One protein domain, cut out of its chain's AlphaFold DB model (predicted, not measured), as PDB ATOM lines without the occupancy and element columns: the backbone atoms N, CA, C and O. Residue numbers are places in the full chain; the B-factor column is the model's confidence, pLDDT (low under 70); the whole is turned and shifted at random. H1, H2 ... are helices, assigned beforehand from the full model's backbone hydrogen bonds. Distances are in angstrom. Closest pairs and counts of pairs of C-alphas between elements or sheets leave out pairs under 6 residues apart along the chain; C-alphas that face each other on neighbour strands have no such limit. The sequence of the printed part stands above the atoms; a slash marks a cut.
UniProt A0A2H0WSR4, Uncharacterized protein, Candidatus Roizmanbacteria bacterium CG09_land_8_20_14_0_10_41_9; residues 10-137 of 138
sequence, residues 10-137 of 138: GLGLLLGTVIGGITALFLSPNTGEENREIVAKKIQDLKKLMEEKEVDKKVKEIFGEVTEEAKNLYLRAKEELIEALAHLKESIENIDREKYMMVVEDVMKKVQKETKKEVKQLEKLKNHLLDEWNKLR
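This is residues 10 to 137 of the 138 residues of an uncharacterized protein of Candidatus Roizmanbacteria bacterium CG09_land_8_20_14_0_10_41_9 (UniProt A0A2H0WSR4). The longest helix, H4, runs through the middle of a six-helix body, with H2 beside it on one side, running back against it, and H5 on its other side, crossing it obliquely. H1 lies over H2 and H4, while H6 folds back from H5 to make a helical hairpin and ends at H1; the short H3 packs crosswise on the first part of H4, near one end of the body. The fit is uneven: H4 packs closely with H2 and H5, while H1 meets its neighbours through parts of its length. The printed part has 128 residues with six named helices, H1 to H6 in order along the chain, and no named strand, an all-helix make-up. It is compact, with a radius of gyration of the C-alphas of 14.1 A, and only just elongated, spanning 41 by 27 by 27 A.

H1 is residues 11 to 27, 23.3 A from first to last C-alpha; it begins at C-alpha 11, at (132.412, 177.889, 203.297), and has a kink of 35 degrees near residue 19. H2 is residues 32 to 50, 27.2 A long. H3, residues 53 to 63, is the shortest at 15.7 A. H4 is residues 68 to 91, 34.9 A long, from C-alpha 68 at (132.043, 161.546, 191.836) to C-alpha 91 at (156.317, 164.808, 216.705). H5 is residues 97 to 115, 26.3 A long. H6 is residues 119 to 136, 26.2 A long, and ends at C-alpha 136, at (143.957, 181.329, 208.107).

H4 is the hub, touching four other helices. H1, H2 and H4 form an up-and-down bundle, each running against the one before it. H1 and H2 are a helical hairpin at a shallow tilt of 4 degrees, but they only just touch, with 3 pairs of C-alphas within 8 A, the closest being those of Val 18 and Lys 42, 6.9 A apart. H2 and H4 touch at a shallow tilt of 17 degrees, opposite ways, closest at the C-alphas of Ile 43 and Glu 79, 6.1 A apart. Residues 19 to 26 of H1 touch residues 82 to 89 of H4, the same way at a shallow tilt of 20 degrees, closest at the C-alphas of Phe 26 and Lys 89, 6.1 A apart. H3 is about perpendicular to H4 at 87 degrees and touches residues 70 to 74 of it; the closest C-alphas, of Val 59 and Lys 71, are 6.1 A apart. H5 touches H4 at a steep tilt of 47 degrees, opposite ways, with the C-alphas of Glu 80 and Val 107 closest at 6.1 A. H5 and H6 are a helical hairpin at a shallow tilt of 30 degrees, closest at the C-alphas of Met 108 and Leu 122, 6.3 A apart. Residues 121 to 128 of H6 touch H3, closest at the C-alphas of Ile 62 and Lys 124, 6.1 A apart. Residues 132 to 136 of H6 touch residues 15 to 20 of H1, with the C-alphas of Gly 16 and Leu 136 closest at 6.6 A. H6 and H4 are close but not clearly touching, and H2 is apart from both H5 and H6. Every O i to N i+4 pair is within hydrogen-bond range in H1, H2, H5 and H6; in H3 it is 6 of 7 and in H4 19 of 20.

The two C-alphas farthest apart, those of Pro 29 and Glu 65, are 41.1 A apart. The printed part has no cut, and the five links between the helices are tight. The mean pLDDT of the printed part is 81.4; it is under 70 at residues 10 to 20, 22 to 23, 27, 50, 52 to 53 and 136 to 137, and the mean over H1 is 64.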
ATOM      1  N   GLY A  10     130.153 181.486 204.523       52.16
ATOM      2  CA  GLY A  10     129.865 180.154 205.088       52.16
ATOM      3  C   GLY A  10     130.963 179.104 204.871       52.16
ATOM      4  O   GLY A  10     131.312 178.378 205.794       52.16
ATOM      5  N   LEU A  11     131.548 179.025 203.667       50.19
ATOM      6  CA  LEU A  11     132.412 177.889 203.297       50.19
ATOM      7  C   LEU A  11     133.910 178.092 203.521       50.19
ATOM      8  O   LEU A  11     134.616 177.134 203.825       50.19
ATOM      9  N   GLY A  12     134.397 179.329 203.374       54.00
ATOM     10  CA  GLY A  12     135.758 179.668 203.803       54.00
ATOM     11  C   GLY A  12     135.924 179.450 205.308       54.00
ATOM     12  O   GLY A  12     136.978 179.011 205.751       54.00
ATOM     13  N   LEU A  13     134.838 179.656 206.061       54.12
ATOM     14  CA  LEU A  13     134.753 179.371 207.484       54.12
ATOM     15  C   LEU A  13     134.756 177.860 207.755       54.12
ATOM     16  O   LEU A  13     135.565 177.411 208.545       54.12
ATOM     17  N   LEU A  14     133.933 177.055 207.070       54.88
ATOM     18  CA  LEU A  14     133.864 175.601 207.306       54.88
ATOM     19  C   LEU A  14     135.160 174.859 206.940       54.88
ATOM     20  O   LEU A  14     135.676 174.075 207.735       54.88
ATOM     21  N   LEU A  15     135.755 175.137 205.781       56.72
ATOM     22  CA  LEU A  15     137.041 174.524 205.420       56.72
ATOM     23  C   LEU A  15     138.196 175.093 206.247       56.72
ATOM     24  O   LEU A  15     139.082 174.347 206.676       56.72
ATOM     25  N   GLY A  16     138.114 176.385 206.573       62.41
ATOM     26  CA  GLY A  16     138.974 177.019 207.557       62.41
ATOM     27  C   GLY A  16     138.831 176.408 208.952       62.41
ATOM     28  O   GLY A  16     139.815 176.355 209.667       62.41
ATOM     29  N   THR A  17     137.673 175.864 209.346       64.62
ATOM     30  CA  THR A  17     137.493 175.205 210.655       64.62
ATOM     31  C   THR A  17     138.056 173.792 210.717       64.62
ATOM     32  O   THR A  17     138.356 173.318 211.813       64.62
ATOM     33  N   VAL A  18     138.230 173.111 209.581       67.44
ATOM     34  CA  VAL A  18     138.915 171.811 209.570       67.44
ATOM     35  C   VAL A  18     140.407 172.037 209.785       67.44
ATOM     36  O   VAL A  18     140.952 171.552 210.769       67.44
ATOM     37  N   ILE A  19     141.050 172.860 208.950       64.94
ATOM     38  CA  ILE A  19     142.489 173.148 209.087       64.94
ATOM     39  C   ILE A  19     142.765 173.995 210.340       64.94
ATOM     40  O   ILE A  19     143.660 173.674 211.114       64.94
ATOM     41  N   GLY A  20     141.945 175.013 210.598       67.50
ATOM     42  CA  GLY A  20     141.989 175.853 211.797       67.50
ATOM     43  C   GLY A  20     141.727 175.070 213.086       67.50
ATOM     44  O   GLY A  20     142.380 175.290 214.104       67.50
ATOM     45  N   GLY A  21     140.815 174.096 213.036       70.06
ATOM     46  CA  GLY A  21     140.551 173.173 214.138       70.06
ATOM     47  C   GLY A  21     141.713 172.218 214.398       70.06
ATOM     48  O   GLY A  21     141.971 171.890 215.552       70.06
ATOM     49  N   ILE A  22     142.454 171.822 213.361       67.44
ATOM     50  CA  ILE A  22     143.697 171.070 213.537       67.44
ATOM     51  C   ILE A  22     144.783 171.971 214.119       67.44
ATOM     52  O   ILE A  22     145.422 171.576 215.080       67.44
ATOM     53  N   THR A  23     144.967 173.208 213.648       64.94
ATOM     54  CA  THR A  23     145.917 174.127 214.304       64.94
ATOM     55  C   THR A  23     145.543 174.403 215.764       64.94
ATOM     56  O   THR A  23     146.429 174.514 216.601       64.94
ATOM     57  N   ALA A  24     144.251 174.424 216.112       70.69
ATOM     58  CA  ALA A  24     143.815 174.472 217.508       70.69
ATOM     59  C   ALA A  24     144.175 173.186 218.273       70.69
ATOM     60  O   ALA A  24     144.592 173.260 219.424       70.69
ATOM     61  N   LEU A  25     144.101 172.018 217.626       70.69
ATOM     62  CA  LEU A  25     144.619 170.758 218.165       70.69
ATOM     63  C   LEU A  25     146.131 170.859 218.428       70.69
ATOM     64  O   LEU A  25     146.579 170.423 219.482       70.69
ATOM     65  N   PHE A  26     146.904 171.535 217.566       71.25
ATOM     66  CA  PHE A  26     148.322 171.883 217.796       71.25
ATOM     67  C   PHE A  26     148.578 172.789 218.996       71.25
ATOM     68  O   PHE A  26     149.576 172.597 219.681       71.25
ATOM     69  N   LEU A  27     147.642 173.659 219.349       69.94
ATOM     70  CA  LEU A  27     147.765 174.516 220.528       69.94
ATOM     71  C   LEU A  27     147.213 173.873 221.815       69.94
ATOM     72  O   LEU A  27     147.465 174.376 222.905       69.94
ATOM     73  N   SER A  28     146.473 172.765 221.703       71.75
ATOM     74  CA  SER A  28     145.851 172.079 222.841       71.75
ATOM     75  C   SER A  28     146.809 171.087 223.526       71.75
ATOM     76  O   SER A  28     147.528 170.360 222.823       71.75
ATOM     77  N   PRO A  29     146.810 170.994 224.872       70.94
ATOM     78  CA  PRO A  29     147.573 170.005 225.634       70.94
ATOM     79  C   PRO A  29     146.839 168.650 225.676       70.94
ATOM     80  O   PRO A  29     146.438 168.185 226.737       70.94
ATOM     81  N   ASN A  30     146.627 168.037 224.512       76.38
ATOM     82  CA  ASN A  30     145.929 166.754 224.385       76.38
ATOM     83  C   ASN A  30     146.907 165.571 224.396       76.38
ATOM     84  O   ASN A  30     148.019 165.660 223.866       76.38
ATOM     85  N   THR A  31     146.448 164.435 224.905       80.12
ATOM     86  CA  THR A  31     147.114 163.134 224.777       80.12
ATOM     87  C   THR A  31     146.971 162.554 223.363       80.12
ATOM     88  O   THR A  31     146.126 162.972 222.567       80.12
ATOM     89  N   GLY A  32     147.792 161.552 223.025       79.31
ATOM     90  CA  GLY A  32     147.707 160.871 221.724       79.31
ATOM     91  C   GLY A  32     146.369 160.155 221.489       79.31
ATOM     92  O   GLY A  32     145.895 160.089 220.358       79.31
ATOM     93  N   GLU A  33     145.731 159.649 222.548       83.44
ATOM     94  CA  GLU A  33     144.400 159.032 222.472       83.44
ATOM     95  C   GLU A  33     143.319 160.066 222.143       83.44
ATOM     96  O   GLU A  33     142.601 159.906 221.156       83.44
ATOM     97  N   GLU A  34     143.291 161.184 222.869       82.88
ATOM     98  CA  GLU A  34     142.369 162.294 222.602       82.88
ATOM     99  C   GLU A  34     142.566 162.870 221.192       82.88
ATOM    100  O   GLU A  34     141.598 163.193 220.501       82.88
ATOM    101  N   ASN A  35     143.812 162.955 220.710       79.94
ATOM    102  CA  ASN A  35     144.084 163.399 219.343       79.94
ATOM    103  C   ASN A  35     143.455 162.467 218.303       79.94
ATOM    104  O   ASN A  35     142.846 162.955 217.350       79.94
ATOM    105  N   ARG A  36     143.545 161.144 218.493       83.75
ATOM    106  CA  ARG A  36     142.912 160.165 217.595       83.75
ATOM    107  C   ARG A  36     141.390 160.303 217.576       83.75
ATOM    108  O   ARG A  36     140.796 160.264 216.499       83.75
ATOM    109  N   GLU A  37     140.762 160.526 218.728       86.19
ATOM    110  CA  GLU A  37     139.313 160.759 218.803       86.19
ATOM    111  C   GLU A  37     138.892 162.042 218.079       86.19
ATOM    112  O   GLU A  37     137.923 162.047 217.311       86.19
ATOM    113  N   ILE A  38     139.639 163.133 218.268       83.50
ATOM    114  CA  ILE A  38     139.350 164.399 217.589       83.50
ATOM    115  C   ILE A  38     139.524 164.247 216.075       83.50
ATOM    116  O   ILE A  38     138.678 164.726 215.320       83.50
ATOM    117  N   VAL A  39     140.573 163.560 215.620       85.00
ATOM    118  CA  VAL A  39     140.790 163.250 214.197       85.00
ATOM    119  C   VAL A  39     139.612 162.480 213.620       85.00
ATOM    120  O   VAL A  39     139.047 162.904 212.611       85.00
ATOM    121  N   ALA A  40     139.186 161.404 214.287       86.19
ATOM    122  CA  ALA A  40     138.048 160.605 213.851       86.19
ATOM    123  C   ALA A  40     136.778 161.461 213.731       86.19
ATOM    124  O   ALA A  40     136.075 161.397 212.720       86.19
ATOM    125  N   LYS A  41     136.525 162.331 214.715       85.88
ATOM    126  CA  LYS A  41     135.403 163.274 214.683       85.88
ATOM    127  C   LYS A  41     135.511 164.263 213.521       85.88
ATOM    128  O   LYS A  41     134.531 164.476 212.817       85.88
ATOM    129  N   LYS A  42     136.693 164.831 213.262       83.69
ATOM    130  CA  LYS A  42     136.916 165.764 212.143       83.69
ATOM    131  C   LYS A  42     136.728 165.099 210.783       83.69
ATOM    132  O   LYS A  42     136.164 165.722 209.889       83.69
ATOM    133  N   ILE A  43     137.140 163.843 210.636       84.06
ATOM    134  CA  ILE A  43     136.889 163.047 209.430       84.06
ATOM    135  C   ILE A  43     135.389 162.770 209.272       84.06
ATOM    136  O   ILE A  43     134.851 162.908 208.177       84.06
ATOM    137  N   GLN A  44     134.679 162.426 210.350       84.81
ATOM    138  CA  GLN A  44     133.223 162.252 210.304       84.81
ATOM    139  C   GLN A  44     132.493 163.547 209.932       84.81
ATOM    140  O   GLN A  44     131.583 163.514 209.106       84.81
ATOM    141  N   ASP A  45     132.893 164.681 210.504       82.06
ATOM    142  CA  ASP A  45     132.336 165.993 210.173       82.06
ATOM    143  C   ASP A  45     132.603 166.341 208.701       82.06
ATOM    144  O   ASP A  45     131.697 166.781 207.996       82.06
ATOM    145  N   LEU A  46     133.814 166.067 208.203       81.88
ATOM    146  CA  LEU A  46     134.161 166.224 206.792       81.88
ATOM    147  C   LEU A  46     133.262 165.370 205.884       81.88
ATOM    148  O   LEU A  46     132.764 165.879 204.883       81.88
ATOM    149  N   LYS A  47     133.020 164.101 206.236       81.62
ATOM    150  CA  LYS A  47     132.127 163.207 205.477       81.62
ATOM    151  C   LYS A  47     130.689 163.714 205.457       81.62
ATOM    152  O   LYS A  47     130.076 163.731 204.398       81.62
ATOM    153  N   LYS A  48     130.165 164.192 206.588       81.25
ATOM    154  CA  LYS A  48     128.821 164.795 206.650       81.25
ATOM    155  C   LYS A  48     128.711 166.027 205.757       81.25
ATOM    156  O   LYS A  48     127.731 166.177 205.040       81.25
ATOM    157  N   LEU A  49     129.744 166.871 205.739       72.56
ATOM    158  CA  LEU A  49     129.792 168.041 204.858       72.56
ATOM    159  C   LEU A  49     129.777 167.663 203.369       72.56
ATOM    160  O   LEU A  49     129.355 168.471 202.548       72.56
ATOM    161  N   MET A  50     130.196 166.451 202.995       69.31
ATOM    162  CA  MET A  50     130.117 165.980 201.608       69.31
ATOM    163  C   MET A  50     128.729 165.606 201.128       69.31
ATOM    164  O   MET A  50     128.492 165.618 199.921       69.31
ATOM    165  N   GLU A  51     127.816 165.299 202.041       71.00
ATOM    166  CA  GLU A  51     126.414 165.089 201.691       71.00
ATOM    167  C   GLU A  51     125.724 166.427 201.361       71.00
ATOM    168  O   GLU A  51     124.634 166.460 200.783       71.00
ATOM    169  N   GLU A  52     126.375 167.555 201.662       69.06
ATOM    170  CA  GLU A  52     125.882 168.882 201.337       69.06
ATOM    171  C   GLU A  52     126.275 169.307 199.915       69.06
ATOM    172  O   GLU A  52     127.420 169.181 199.474       69.06
ATOM    173  N   LYS A  53     125.339 169.962 199.213       67.44
ATOM    174  CA  LYS A  53     125.536 170.554 197.868       67.44
ATOM    175  C   LYS A  53     126.690 171.561 197.774       67.44
ATOM    176  O   LYS A  53     127.008 172.056 196.694       67.44
ATOM    177  N   GLU A  54     127.280 171.939 198.895       72.06
ATOM    178  CA  GLU A  54     128.367 172.900 198.947       72.06
ATOM    179  C   GLU A  54     129.728 172.275 198.596       72.06
ATOM    180  O   GLU A  54     130.596 172.985 198.078       72.06
ATOM    181  N   VAL A  55     129.907 170.958 198.766       78.81
ATOM    182  CA  VAL A  55     131.120 170.261 198.294       78.81
ATOM    183  C   VAL A  55     131.192 170.254 196.774       78.81
ATOM    184  O   VAL A  55     132.257 170.529 196.223       78.81
ATOM    185  N   ASP A  56     130.059 170.098 196.089       85.25
ATOM    186  CA  ASP A  56     129.974 170.227 194.632       85.25
ATOM    187  C   ASP A  56     130.540 171.571 194.153       85.25
ATOM    188  O   ASP A  56     131.276 171.626 193.170       85.25
ATOM    189  N   LYS A  57     130.273 172.670 194.869       84.31
ATOM    190  CA  LYS A  57     130.829 173.983 194.503       84.31
ATOM    191  C   LYS A  57     132.344 174.012 194.633       84.31
ATOM    192  O   LYS A  57     133.002 174.541 193.744       84.31
ATOM    193  N   LYS A  58     132.906 173.437 195.698       80.81
ATOM    194  CA  LYS A  58     134.362 173.404 195.908       80.81
ATOM    195  C   LYS A  58     135.067 172.520 194.903       80.81
ATOM    196  O   LYS A  58     136.058 172.930 194.313       80.81
ATOM    197  N   VAL A  59     134.507 171.347 194.654       88.25
ATOM    198  CA  VAL A  59     134.991 170.427 193.629       88.25
ATOM    199  C   VAL A  59     134.949 171.111 192.261       88.25
ATOM    200  O   VAL A  59     135.952 171.104 191.551       88.25
ATOM    201  N   LYS A  60     133.871 171.837 191.938       89.50
ATOM    202  CA  LYS A  60     133.792 172.642 190.712       89.50
ATOM    203  C   LYS A  60     134.818 173.775 190.663       89.50
ATOM    204  O   LYS A  60     135.403 174.001 189.612       89.50
ATOM    205  N   GLU A  61     135.033 174.495 191.761       87.44
ATOM    206  CA  GLU A  61     136.030 175.573 191.843       87.44
ATOM    207  C   GLU A  61     137.456 175.050 191.614       87.44
ATOM    208  O   GLU A  61     138.242 175.701 190.932       87.44
ATOM    209  N   ILE A  62     137.786 173.875 192.158       87.75
ATOM    210  CA  ILE A  62     139.125 173.281 192.068       87.75
ATOM    211  C   ILE A  62     139.320 172.607 190.711       87.75
ATOM    212  O   ILE A  62     140.292 172.872 190.010       87.75
ATOM    213  N   PHE A  63     138.409 171.720 190.320       88.81
ATOM    214  CA  PHE A  63     138.608 170.848 189.164       88.81
ATOM    215  C   PHE A  63     137.995 171.413 187.879       88.81
ATOM    216  O   PHE A  63     138.526 171.145 186.800       88.81
ATOM    217  N   GLY A  64     136.986 172.283 187.990       90.38
ATOM    218  CA  GLY A  64     136.206 172.852 186.881       90.38
ATOM    219  C   GLY A  64     134.872 172.136 186.653       90.38
ATOM    220  O   GLY A  64     133.959 172.685 186.036       90.38
ATOM    221  N   GLU A  65     134.733 170.935 187.203       90.38
ATOM    222  CA  GLU A  65     133.595 170.041 187.029       90.38
ATOM    223  C   GLU A  65     133.282 169.307 188.332       90.38
ATOM    224  O   GLU A  65     134.129 169.208 189.219       90.38
ATOM    225  N   VAL A  66     132.048 168.820 188.453       91.06
ATOM    226  CA  VAL A  66     131.588 168.040 189.606       91.06
ATOM    227  C   VAL A  66     131.355 166.619 189.138       91.06
ATOM    228  O   VAL A  66     130.323 166.328 188.540       91.06
ATOM    229  N   THR A  67     132.318 165.746 189.408       91.25
ATOM    230  CA  THR A  67     132.176 164.304 189.203       91.25
ATOM    231  C   THR A  67     132.369 163.584 190.528       91.25
ATOM    232  O   THR A  67     132.992 164.120 191.450       91.25
ATOM    233  N   GLU A  68     131.851 162.364 190.637       88.94
ATOM    234  CA  GLU A  68     132.043 161.546 191.836       88.94
ATOM    235  C   GLU A  68     133.531 161.250 192.071       88.94
ATOM    236  O   GLU A  68     134.005 161.266 193.204       88.94
ATOM    237  N   GLU A  69     134.328 161.106 191.010       88.56
ATOM    238  CA  GLU A  69     135.778 160.962 191.124       88.56
ATOM    239  C   GLU A  69     136.441 162.208 191.708       88.56
ATOM    240  O   GLU A  69     137.352 162.086 192.527       88.56
ATOM    241  N   ALA A  70     136.015 163.398 191.281       89.31
ATOM    242  CA  ALA A  70     136.565 164.657 191.762       89.31
ATOM    243  C   ALA A  70     136.180 164.909 193.232       89.31
ATOM    244  O   ALA A  70     137.011 165.368 194.017       89.31
ATOM    245  N   LYS A  71     134.957 164.529 193.632       88.81
ATOM    246  CA  LYS A  71     134.520 164.533 195.038       88.81
ATOM    247  C   LYS A  71     135.333 163.564 195.888       88.81
ATOM    248  O   LYS A  71     135.857 163.963 196.924       88.81
ATOM    249  N   ASN A  72     135.487 162.323 195.431       88.25
ATOM    250  CA  ASN A  72     136.248 161.295 196.141       88.25
ATOM    251  C   ASN A  72     137.723 161.678 196.280       88.25
ATOM    252  O   ASN A  72     138.310 161.497 197.342       88.25
ATOM    253  N   LEU A  73     138.317 162.261 195.235       89.88
ATOM    254  CA  LEU A  73     139.690 162.762 195.281       89.88
ATOM    255  C   LEU A  73     139.844 163.891 196.306       89.88
ATOM    256  O   LEU A  73     140.789 163.887 197.095       89.88
ATOM    257  N   TYR A  74     138.910 164.843 196.304       88.38
ATOM    258  CA  TYR A  74     138.894 165.943 197.261       88.38
ATOM    259  C   TYR A  74     138.764 165.445 198.706       88.38
ATOM    260  O   TYR A  74     139.546 165.860 199.563       88.38
ATOM    261  N   LEU A  75     137.828 164.523 198.962       87.50
ATOM    262  CA  LEU A  75     137.646 163.893 200.269       87.50
ATOM    263  C   LEU A  75     138.924 163.221 200.729       87.50
ATOM    264  O   LEU A  75     139.421 163.513 201.812       87.50
ATOM    265  N   ARG A  76     139.463 162.343 199.881       88.94
ATOM    266  CA  ARG A  76     140.610 161.517 200.226       88.94
ATOM    267  C   ARG A  76     141.804 162.378 200.601       88.94
ATOM    268  O   ARG A  76     142.439 162.131 201.615       88.94
ATOM    269  N   ALA A  77     142.069 163.433 199.834       89.44
ATOM    270  CA  ALA A  77     143.143 164.363 200.158       89.44
ATOM    271  C   ALA A  77     142.923 165.098 201.484       89.44
ATOM    272  O   ALA A  77     143.880 165.327 202.215       89.44
ATOM    273  N   LYS A  78     141.683 165.480 201.802       87.12
ATOM    274  CA  LYS A  78     141.364 166.146 203.069       87.12
ATOM    275  C   LYS A  78     141.476 165.192 204.260       87.12
ATOM    276  O   LYS A  78     142.028 165.602 205.272       87.12
ATOM    277  N   GLU A  79     141.010 163.951 204.143       88.31
ATOM    278  CA  GLU A  79     141.190 162.916 205.174       88.31
ATOM    279  C   GLU A  79     142.673 162.668 205.449       88.31
ATOM    280  O   GLU A  79     143.123 162.797 206.584       88.31
ATOM    281  N   GLU A  80     143.444 162.423 204.391       90.31
ATOM    282  CA  GLU A  80     144.884 162.191 204.474       90.31
ATOM    283  C   GLU A  80     145.631 163.393 205.063       90.31
ATOM    284  O   GLU A  80     146.555 163.229 205.856       90.31
ATOM    285  N   LEU A  81     145.205 164.617 204.734       88.62
ATOM    286  CA  LEU A  81     145.744 165.827 205.345       88.62
ATOM    287  C   LEU A  81     145.438 165.897 206.846       88.62
ATOM    288  O   LEU A  81     146.327 166.245 207.620       88.62
ATOM    289  N   ILE A  82     144.212 165.574 207.272       86.31
ATOM    290  CA  ILE A  82     143.841 165.565 208.695       86.31
ATOM    291  C   ILE A  82     144.714 164.562 209.461       86.31
ATOM    292  O   ILE A  82     145.287 164.915 210.493       86.31
ATOM    293  N   GLU A  83     144.845 163.340 208.948       87.38
ATOM    294  CA  GLU A  83     145.643 162.281 209.573       87.38
ATOM    295  C   GLU A  83     147.131 162.641 209.626       87.38
ATOM    296  O   GLU A  83     147.761 162.540 210.679       87.38
ATOM    297  N   ALA A  84     147.697 163.120 208.515       88.94
ATOM    298  CA  ALA A  84     149.106 163.493 208.450       88.94
ATOM    299  C   ALA A  84     149.441 164.645 209.408       88.94
ATOM    300  O   ALA A  84     150.479 164.622 210.070       88.94
ATOM    301  N   LEU A  85     148.551 165.632 209.533       85.38
ATOM    302  CA  LEU A  85     148.724 166.719 210.490       85.38
ATOM    303  C   LEU A  85     148.632 166.225 211.939       85.38
ATOM    304  O   LEU A  85     149.401 166.673 212.782       85.38
ATOM    305  N   ALA A  86     147.743 165.286 212.245       82.75
ATOM    306  CA  ALA A  86     147.654 164.729 213.590       82.75
ATOM    307  C   ALA A  86     148.874 163.884 213.976       82.75
ATOM    308  O   ALA A  86     149.357 163.999 215.097       82.75
ATOM    309  N   HIS A  87     149.434 163.102 213.054       83.88
ATOM    310  CA  HIS A  87     150.708 162.423 213.306       83.88
ATOM    311  C   HIS A  87     151.859 163.417 213.469       83.88
ATOM    312  O   HIS A  87     152.724 163.241 214.326       83.88
ATOM    313  N   LEU A  88     151.860 164.503 212.691       84.88
ATOM    314  CA  LEU A  88     152.875 165.537 212.829       84.88
ATOM    315  C   LEU A  88     152.825 166.192 214.220       84.88
ATOM    316  O   LEU A  88     153.879 166.401 214.814       84.88
ATOM    317  N   LYS A  89     151.630 166.438 214.779       78.75
ATOM    318  CA  LYS A  89     151.422 166.921 216.163       78.75
ATOM    319  C   LYS A  89     152.101 166.042 217.210       78.75
ATOM    320  O   LYS A  89     152.603 166.568 218.196       78.75
ATOM    321  N   GLU A  90     152.128 164.725 217.018       78.19
ATOM    322  CA  GLU A  90     152.804 163.820 217.960       78.19
ATOM    323  C   GLU A  90     154.327 164.035 217.972       78.19
ATOM    324  O   GLU A  90     154.990 163.717 218.956       78.19
ATOM    325  N   SER A  91     154.878 164.599 216.892       80.38
ATOM    326  CA  SER A  91     156.317 164.808 216.705       80.38
ATOM    327  C   SER A  91     156.767 166.258 216.913       80.38
ATOM    328  O   SER A  91     157.954 166.496 217.134       80.38
ATOM    329  N   ILE A  92     155.862 167.239 216.809       80.44
ATOM    330  CA  ILE A  92     156.182 168.668 216.940       80.44
ATOM    331  C   ILE A  92     155.098 169.428 217.708       80.44
ATOM    332  O   ILE A  92     153.905 169.197 217.531       80.44
ATOM    333  N   GLU A  93     155.510 170.439 218.472       72.94
ATOM    334  CA  GLU A  93     154.572 171.288 219.219       72.94
ATOM    335  C   GLU A  93     153.757 172.218 218.311       72.94
ATOM    336  O   GLU A  93     152.575 172.440 218.551       72.94
ATOM    337  N   ASN A  94     154.372 172.753 217.250       75.69
ATOM    338  CA  ASN A  94     153.765 173.778 216.403       75.69
ATOM    339  C   ASN A  94     154.028 173.544 214.916       75.69
ATOM    340  O   ASN A  94     155.156 173.248 214.498       75.69
ATOM    341  N   ILE A  95     152.989 173.774 214.113       80.12
ATOM    342  CA  ILE A  95     153.050 173.759 212.655       80.12
ATOM    343  C   ILE A  95     153.208 175.176 212.095       80.12
ATOM    344  O   ILE A  95     152.427 176.082 212.389       80.12
ATOM    345  N   ASP A  96     154.228 175.365 211.267       84.12
ATOM    346  CA  ASP A  96     154.430 176.570 210.470       84.12
ATOM    347  C   ASP A  96     154.092 176.302 208.992       84.12
ATOM    348  O   ASP A  96     153.689 175.202 208.604       84.12
ATOM    349  N   ARG A  97     154.243 177.331 208.153       84.00
ATOM    350  CA  ARG A  97     153.916 177.252 206.724       84.00
ATOM    351  C   ARG A  97     154.771 176.224 205.984       84.00
ATOM    352  O   ARG A  97     154.271 175.583 205.066       84.00
ATOM    353  N   GLU A  98     156.045 176.110 206.338       88.44
ATOM    354  CA  GLU A  98     156.977 175.207 205.666       88.44
ATOM    355  C   GLU A  98     156.600 173.758 205.966       88.44
ATOM    356  O   GLU A  98     156.409 172.960 205.050       88.44
ATOM    357  N   LYS A  99     156.343 173.450 207.239       87.88
ATOM    358  CA  LYS A  99     155.871 172.130 207.663       87.88
ATOM    359  C   LYS A  99     154.516 171.780 207.063       87.88
ATOM    360  O   LYS A  99     154.339 170.666 206.578       87.88
ATOM    361  N   TYR A 100     153.579 172.728 207.033       86.94
ATOM    362  CA  TYR A 100     152.296 172.528 206.361       86.94
ATOM    363  C   TYR A 100     152.476 172.216 204.873       86.94
ATOM    364  O   TYR A 100     151.868 171.277 204.362       86.94
ATOM    365  N   MET A 101     153.346 172.958 204.182       90.56
ATOM    366  CA  MET A 101     153.634 172.720 202.771       90.56
ATOM    367  C   MET A 101     154.216 171.322 202.537       90.56
ATOM    368  O   MET A 101     153.741 170.633 201.638       90.56
ATOM    369  N   MET A 102     155.165 170.874 203.366       91.56
ATOM    370  CA  MET A 102     155.713 169.514 203.278       91.56
ATOM    371  C   MET A 102     154.627 168.446 203.456       91.56
ATOM    372  O   MET A 102     154.538 167.523 202.647       91.56
ATOM    373  N   VAL A 103     153.747 168.606 204.452       91.50
ATOM    374  CA  VAL A 103     152.628 167.677 204.671       91.50
ATOM    375  C   VAL A 103     151.707 167.630 203.456       91.50
ATOM    376  O   VAL A 103     151.361 166.545 202.995       91.50
ATOM    377  N   VAL A 104     151.331 168.784 202.898       91.31
ATOM    378  CA  VAL A 104     150.493 168.828 201.692       91.31
ATOM    379  C   VAL A 104     151.180 168.110 200.531       91.31
ATOM    380  O   VAL A 104     150.529 167.346 199.823       91.31
ATOM    381  N   GLU A 105     152.484 168.306 200.330       93.81
ATOM    382  CA  GLU A 105     153.216 167.617 199.263       93.81
ATOM    383  C   GLU A 105     153.223 166.100 199.437       93.81
ATOM    384  O   GLU A 105     153.005 165.369 198.467       93.81
ATOM    385  N   ASP A 106     153.420 165.615 200.658       93.94
ATOM    386  CA  ASP A 106     153.426 164.182 200.936       93.94
ATOM    387  C   ASP A 106     152.031 163.564 200.818       93.94
ATOM    388  O   ASP A 106     151.889 162.479 200.243       93.94
ATOM    389  N   VAL A 107     150.987 164.288 201.231       93.19
ATOM    390  CA  VAL A 107     149.590 163.904 200.990       93.19
ATOM    391  C   VAL A 107     149.321 163.785 199.491       93.19
ATOM    392  O   VAL A 107     148.773 162.778 199.051       93.19
ATOM    393  N   MET A 108     149.757 164.749 198.673       93.88
ATOM    394  CA  MET A 108     149.580 164.671 197.217       93.88
ATOM    395  C   MET A 108     150.307 163.470 196.611       93.88
ATOM    396  O   MET A 108     149.724 162.776 195.779       93.88
ATOM    397  N   LYS A 109     151.535 163.166 197.053       92.94
ATOM    398  CA  LYS A 109     152.266 161.963 196.612       92.94
ATOM    399  C   LYS A 109     151.534 160.679 197.006       92.94
ATOM    400  O   LYS A 109     151.470 159.746 196.205       92.94
ATOM    401  N   LYS A 110     150.993 160.603 198.227       92.44
ATOM    402  CA  LYS A 110     150.250 159.430 198.710       92.44
ATOM    403  C   LYS A 110     148.955 159.243 197.923       92.44
ATOM    404  O   LYS A 110     148.743 158.184 197.335       92.44
ATOM    405  N   VAL A 111     148.158 160.301 197.803       91.31
ATOM    406  CA  VAL A 111     146.919 160.306 197.017       91.31
ATOM    407  C   VAL A 111     147.194 159.948 195.556       91.31
ATOM    408  O   VAL A 111     146.447 159.163 194.977       91.31
ATOM    409  N   GLN A 112     148.282 160.444 194.956       91.00
ATOM    410  CA  GLN A 112     148.684 160.074 193.595       91.00
ATOM    411  C   GLN A 112     148.914 158.570 193.446       91.00
ATOM    412  O   GLN A 112     148.420 157.965 192.495       91.00
ATOM    413  N   LYS A 113     149.653 157.964 194.384       89.44
ATOM    414  CA  LYS A 113     149.949 156.525 194.378       89.44
ATOM    415  C   LYS A 113     148.679 155.684 194.514       89.44
ATOM    416  O   LYS A 113     148.545 154.686 193.813       89.44
ATOM    417  N   GLU A 114     147.755 156.096 195.379       86.81
ATOM    418  CA  GLU A 114     146.508 155.364 195.648       86.81
ATOM    419  C   GLU A 114     145.484 155.503 194.517       86.81
ATOM    420  O   GLU A 114     144.842 154.532 194.123       86.81
ATOM    421  N   THR A 115     145.330 156.711 193.977       83.50
ATOM    422  CA  THR A 115     144.229 157.040 193.056       83.50
ATOM    423  C   THR A 115     144.635 157.028 191.583       83.50
ATOM    424  O   THR A 115     143.765 157.094 190.713       83.50
ATOM    425  N   LYS A 116     145.944 156.962 191.287       85.31
ATOM    426  CA  LYS A 116     146.533 157.052 189.936       85.31
ATOM    427  C   LYS A 116     146.034 158.263 189.130       85.31
ATOM    428  O   LYS A 116     145.939 158.202 187.906       85.31
ATOM    429  N   LYS A 117     145.675 159.354 189.813       83.19
ATOM    430  CA  LYS A 117     145.132 160.564 189.182       83.19
ATOM    431  C   LYS A 117     146.206 161.363 188.455       83.19
ATOM    432  O   LYS A 117     147.396 161.279 188.764       83.19
ATOM    433  N   GLU A 118     145.758 162.162 187.491       85.25
ATOM    434  CA  GLU A 118     146.630 163.040 186.720       85.25
ATOM    435  C   GLU A 118     147.313 164.079 187.614       85.25
ATOM    436  O   GLU A 118     146.685 164.692 188.481       85.25
ATOM    437  N   VAL A 119     148.590 164.346 187.324       87.06
ATOM    438  CA  VAL A 119     149.410 165.337 188.040       87.06
ATOM    439  C   VAL A 119     148.713 166.697 188.092       87.06
ATOM    440  O   VAL A 119     148.677 167.329 189.140       87.06
ATOM    441  N   LYS A 120     148.060 167.107 186.999       88.56
ATOM    442  CA  LYS A 120     147.369 168.397 186.905       88.56
ATOM    443  C   LYS A 120     146.223 168.539 187.909       88.56
ATOM    444  O   LYS A 120     146.043 169.609 188.482       88.56
ATOM    445  N   GLN A 121     145.425 167.491 188.125       86.94
ATOM    446  CA  GLN A 121     144.330 167.536 189.105       86.94
ATOM    447  C   GLN A 121     144.886 167.645 190.529       86.94
ATOM    448  O   GLN A 121     144.377 168.420 191.339       86.94
ATOM    449  N   LEU A 122     145.974 166.928 190.804       90.12
ATOM    450  CA  LEU A 122     146.670 166.972 192.085       90.12
ATOM    451  C   LEU A 122     147.344 168.323 192.332       90.12
ATOM    452  O   LEU A 122     147.286 168.827 193.444       90.12
ATOM    453  N   GLU A 123     147.913 168.964 191.311       92.38
ATOM    454  CA  GLU A 123     148.472 170.316 191.426       92.38
ATOM    455  C   GLU A 123     147.403 171.354 191.772       92.38
ATOM    456  O   GLU A 123     147.622 172.196 192.643       92.38
ATOM    457  N   LYS A 124     146.222 171.284 191.143       90.50
ATOM    458  CA  LYS A 124     145.107 172.175 191.500       90.50
ATOM    459  C   LYS A 124     144.694 171.989 192.960       90.50
ATOM    460  O   LYS A 124     144.466 172.972 193.662       90.50
ATOM    461  N   LEU A 125     144.636 170.740 193.421       89.12
ATOM    462  CA  LEU A 125     144.292 170.410 194.800       89.12
ATOM    463  C   LEU A 125     145.377 170.856 195.790       89.12
ATOM    464  O   LEU A 125     145.053 171.483 196.795       89.12
ATOM    465  N   LYS A 126     146.655 170.624 195.470       91.31
ATOM    466  CA  LYS A 126     147.816 171.130 196.214       91.31
ATOM    467  C   LYS A 126     147.714 172.638 196.405       91.31
ATOM    468  O   LYS A 126     147.746 173.116 197.533       91.31
ATOM    469  N   ASN A 127     147.566 173.377 195.307       90.88
ATOM    470  CA  ASN A 127     147.503 174.837 195.338       90.88
ATOM    471  C   ASN A 127     146.316 175.318 196.174       90.88
ATOM    472  O   ASN A 127     146.469 176.225 196.985       90.88
ATOM    473  N   HIS A 128     145.164 174.656 196.051       87.19
ATOM    474  CA  HIS A 128     144.000 174.961 196.871       87.19
ATOM    475  C   HIS A 128     144.272 174.800 198.374       87.19
ATOM    476  O   HIS A 128     143.963 175.709 199.140       87.19
ATOM    477  N   LEU A 129     144.873 173.681 198.795       86.25
ATOM    478  CA  LEU A 129     145.203 173.426 200.203       86.25
ATOM    479  C   LEU A 129     146.232 174.442 200.733       86.25
ATOM    480  O   LEU A 129     146.070 174.991 201.820       86.25
ATOM    481  N   LEU A 130     147.256 174.772 199.940       87.50
ATOM    482  CA  LEU A 130     148.237 175.804 200.300       87.50
ATOM    483  C   LEU A 130     147.607 177.201 200.420       87.50
ATOM    484  O   LEU A 130     147.967 177.970 201.312       87.50
ATOM    485  N   ASP A 131     146.642 177.529 199.562       84.50
ATOM    486  CA  ASP A 131     145.912 178.795 199.625       84.50
ATOM    487  C   ASP A 131     145.001 178.893 200.851       84.50
ATOM    488  O   ASP A 131     144.769 179.993 201.355       84.50
ATOM    489  N   GLU A 132     144.469 177.774 201.345       78.31
ATOM    490  CA  GLU A 132     143.700 177.755 202.592       78.31
ATOM    491  C   GLU A 132     144.565 178.157 203.786       78.31
ATOM    492  O   GLU A 132     144.114 178.958 204.602       78.31
ATOM    493  N   TRP A 133     145.820 177.702 203.851       77.62
ATOM    494  CA  TRP A 133     146.758 178.134 204.891       77.62
ATOM    495  C   TRP A 133     146.954 179.654 204.904       77.62
ATOM    496  O   TRP A 133     146.901 180.284 205.960       77.62
ATOM    497  N   ASN A 134     147.121 180.263 203.728       74.50
ATOM    498  CA  ASN A 134     147.311 181.711 203.619       74.50
ATOM    499  C   ASN A 134     146.075 182.502 204.086       74.50
ATOM    500  O   ASN A 134     146.216 183.639 204.518       74.50
ATOM    501  N   LYS A 135     144.875 181.912 204.023       72.88
ATOM    502  CA  LYS A 135     143.617 182.541 204.462       72.88
ATOM    503  C   LYS A 135     143.356 182.410 205.963       72.88
ATOM    504  O   LYS A 135     142.440 183.053 206.465       72.88
ATOM    505  N   LEU A 136     144.111 181.563 206.667       65.50
ATOM    506  CA  LEU A 136     143.957 181.329 208.107       65.50
ATOM    507  C   LEU A 136     144.736 182.320 208.974       65.50
ATOM    508  O   LEU A 136     144.449 182.429 210.164       65.50
ATOM    509  N   ARG A 137     145.714 183.035 208.406       56.84
ATOM    510  CA  ARG A 137     146.420 184.110 209.108       56.84
ATOM    511  C   ARG A 137     145.771 185.463 208.779       56.84
ATOM    512  O   ARG A 137     145.616 185.744 207.590       56.84
TER     513      ARG A 137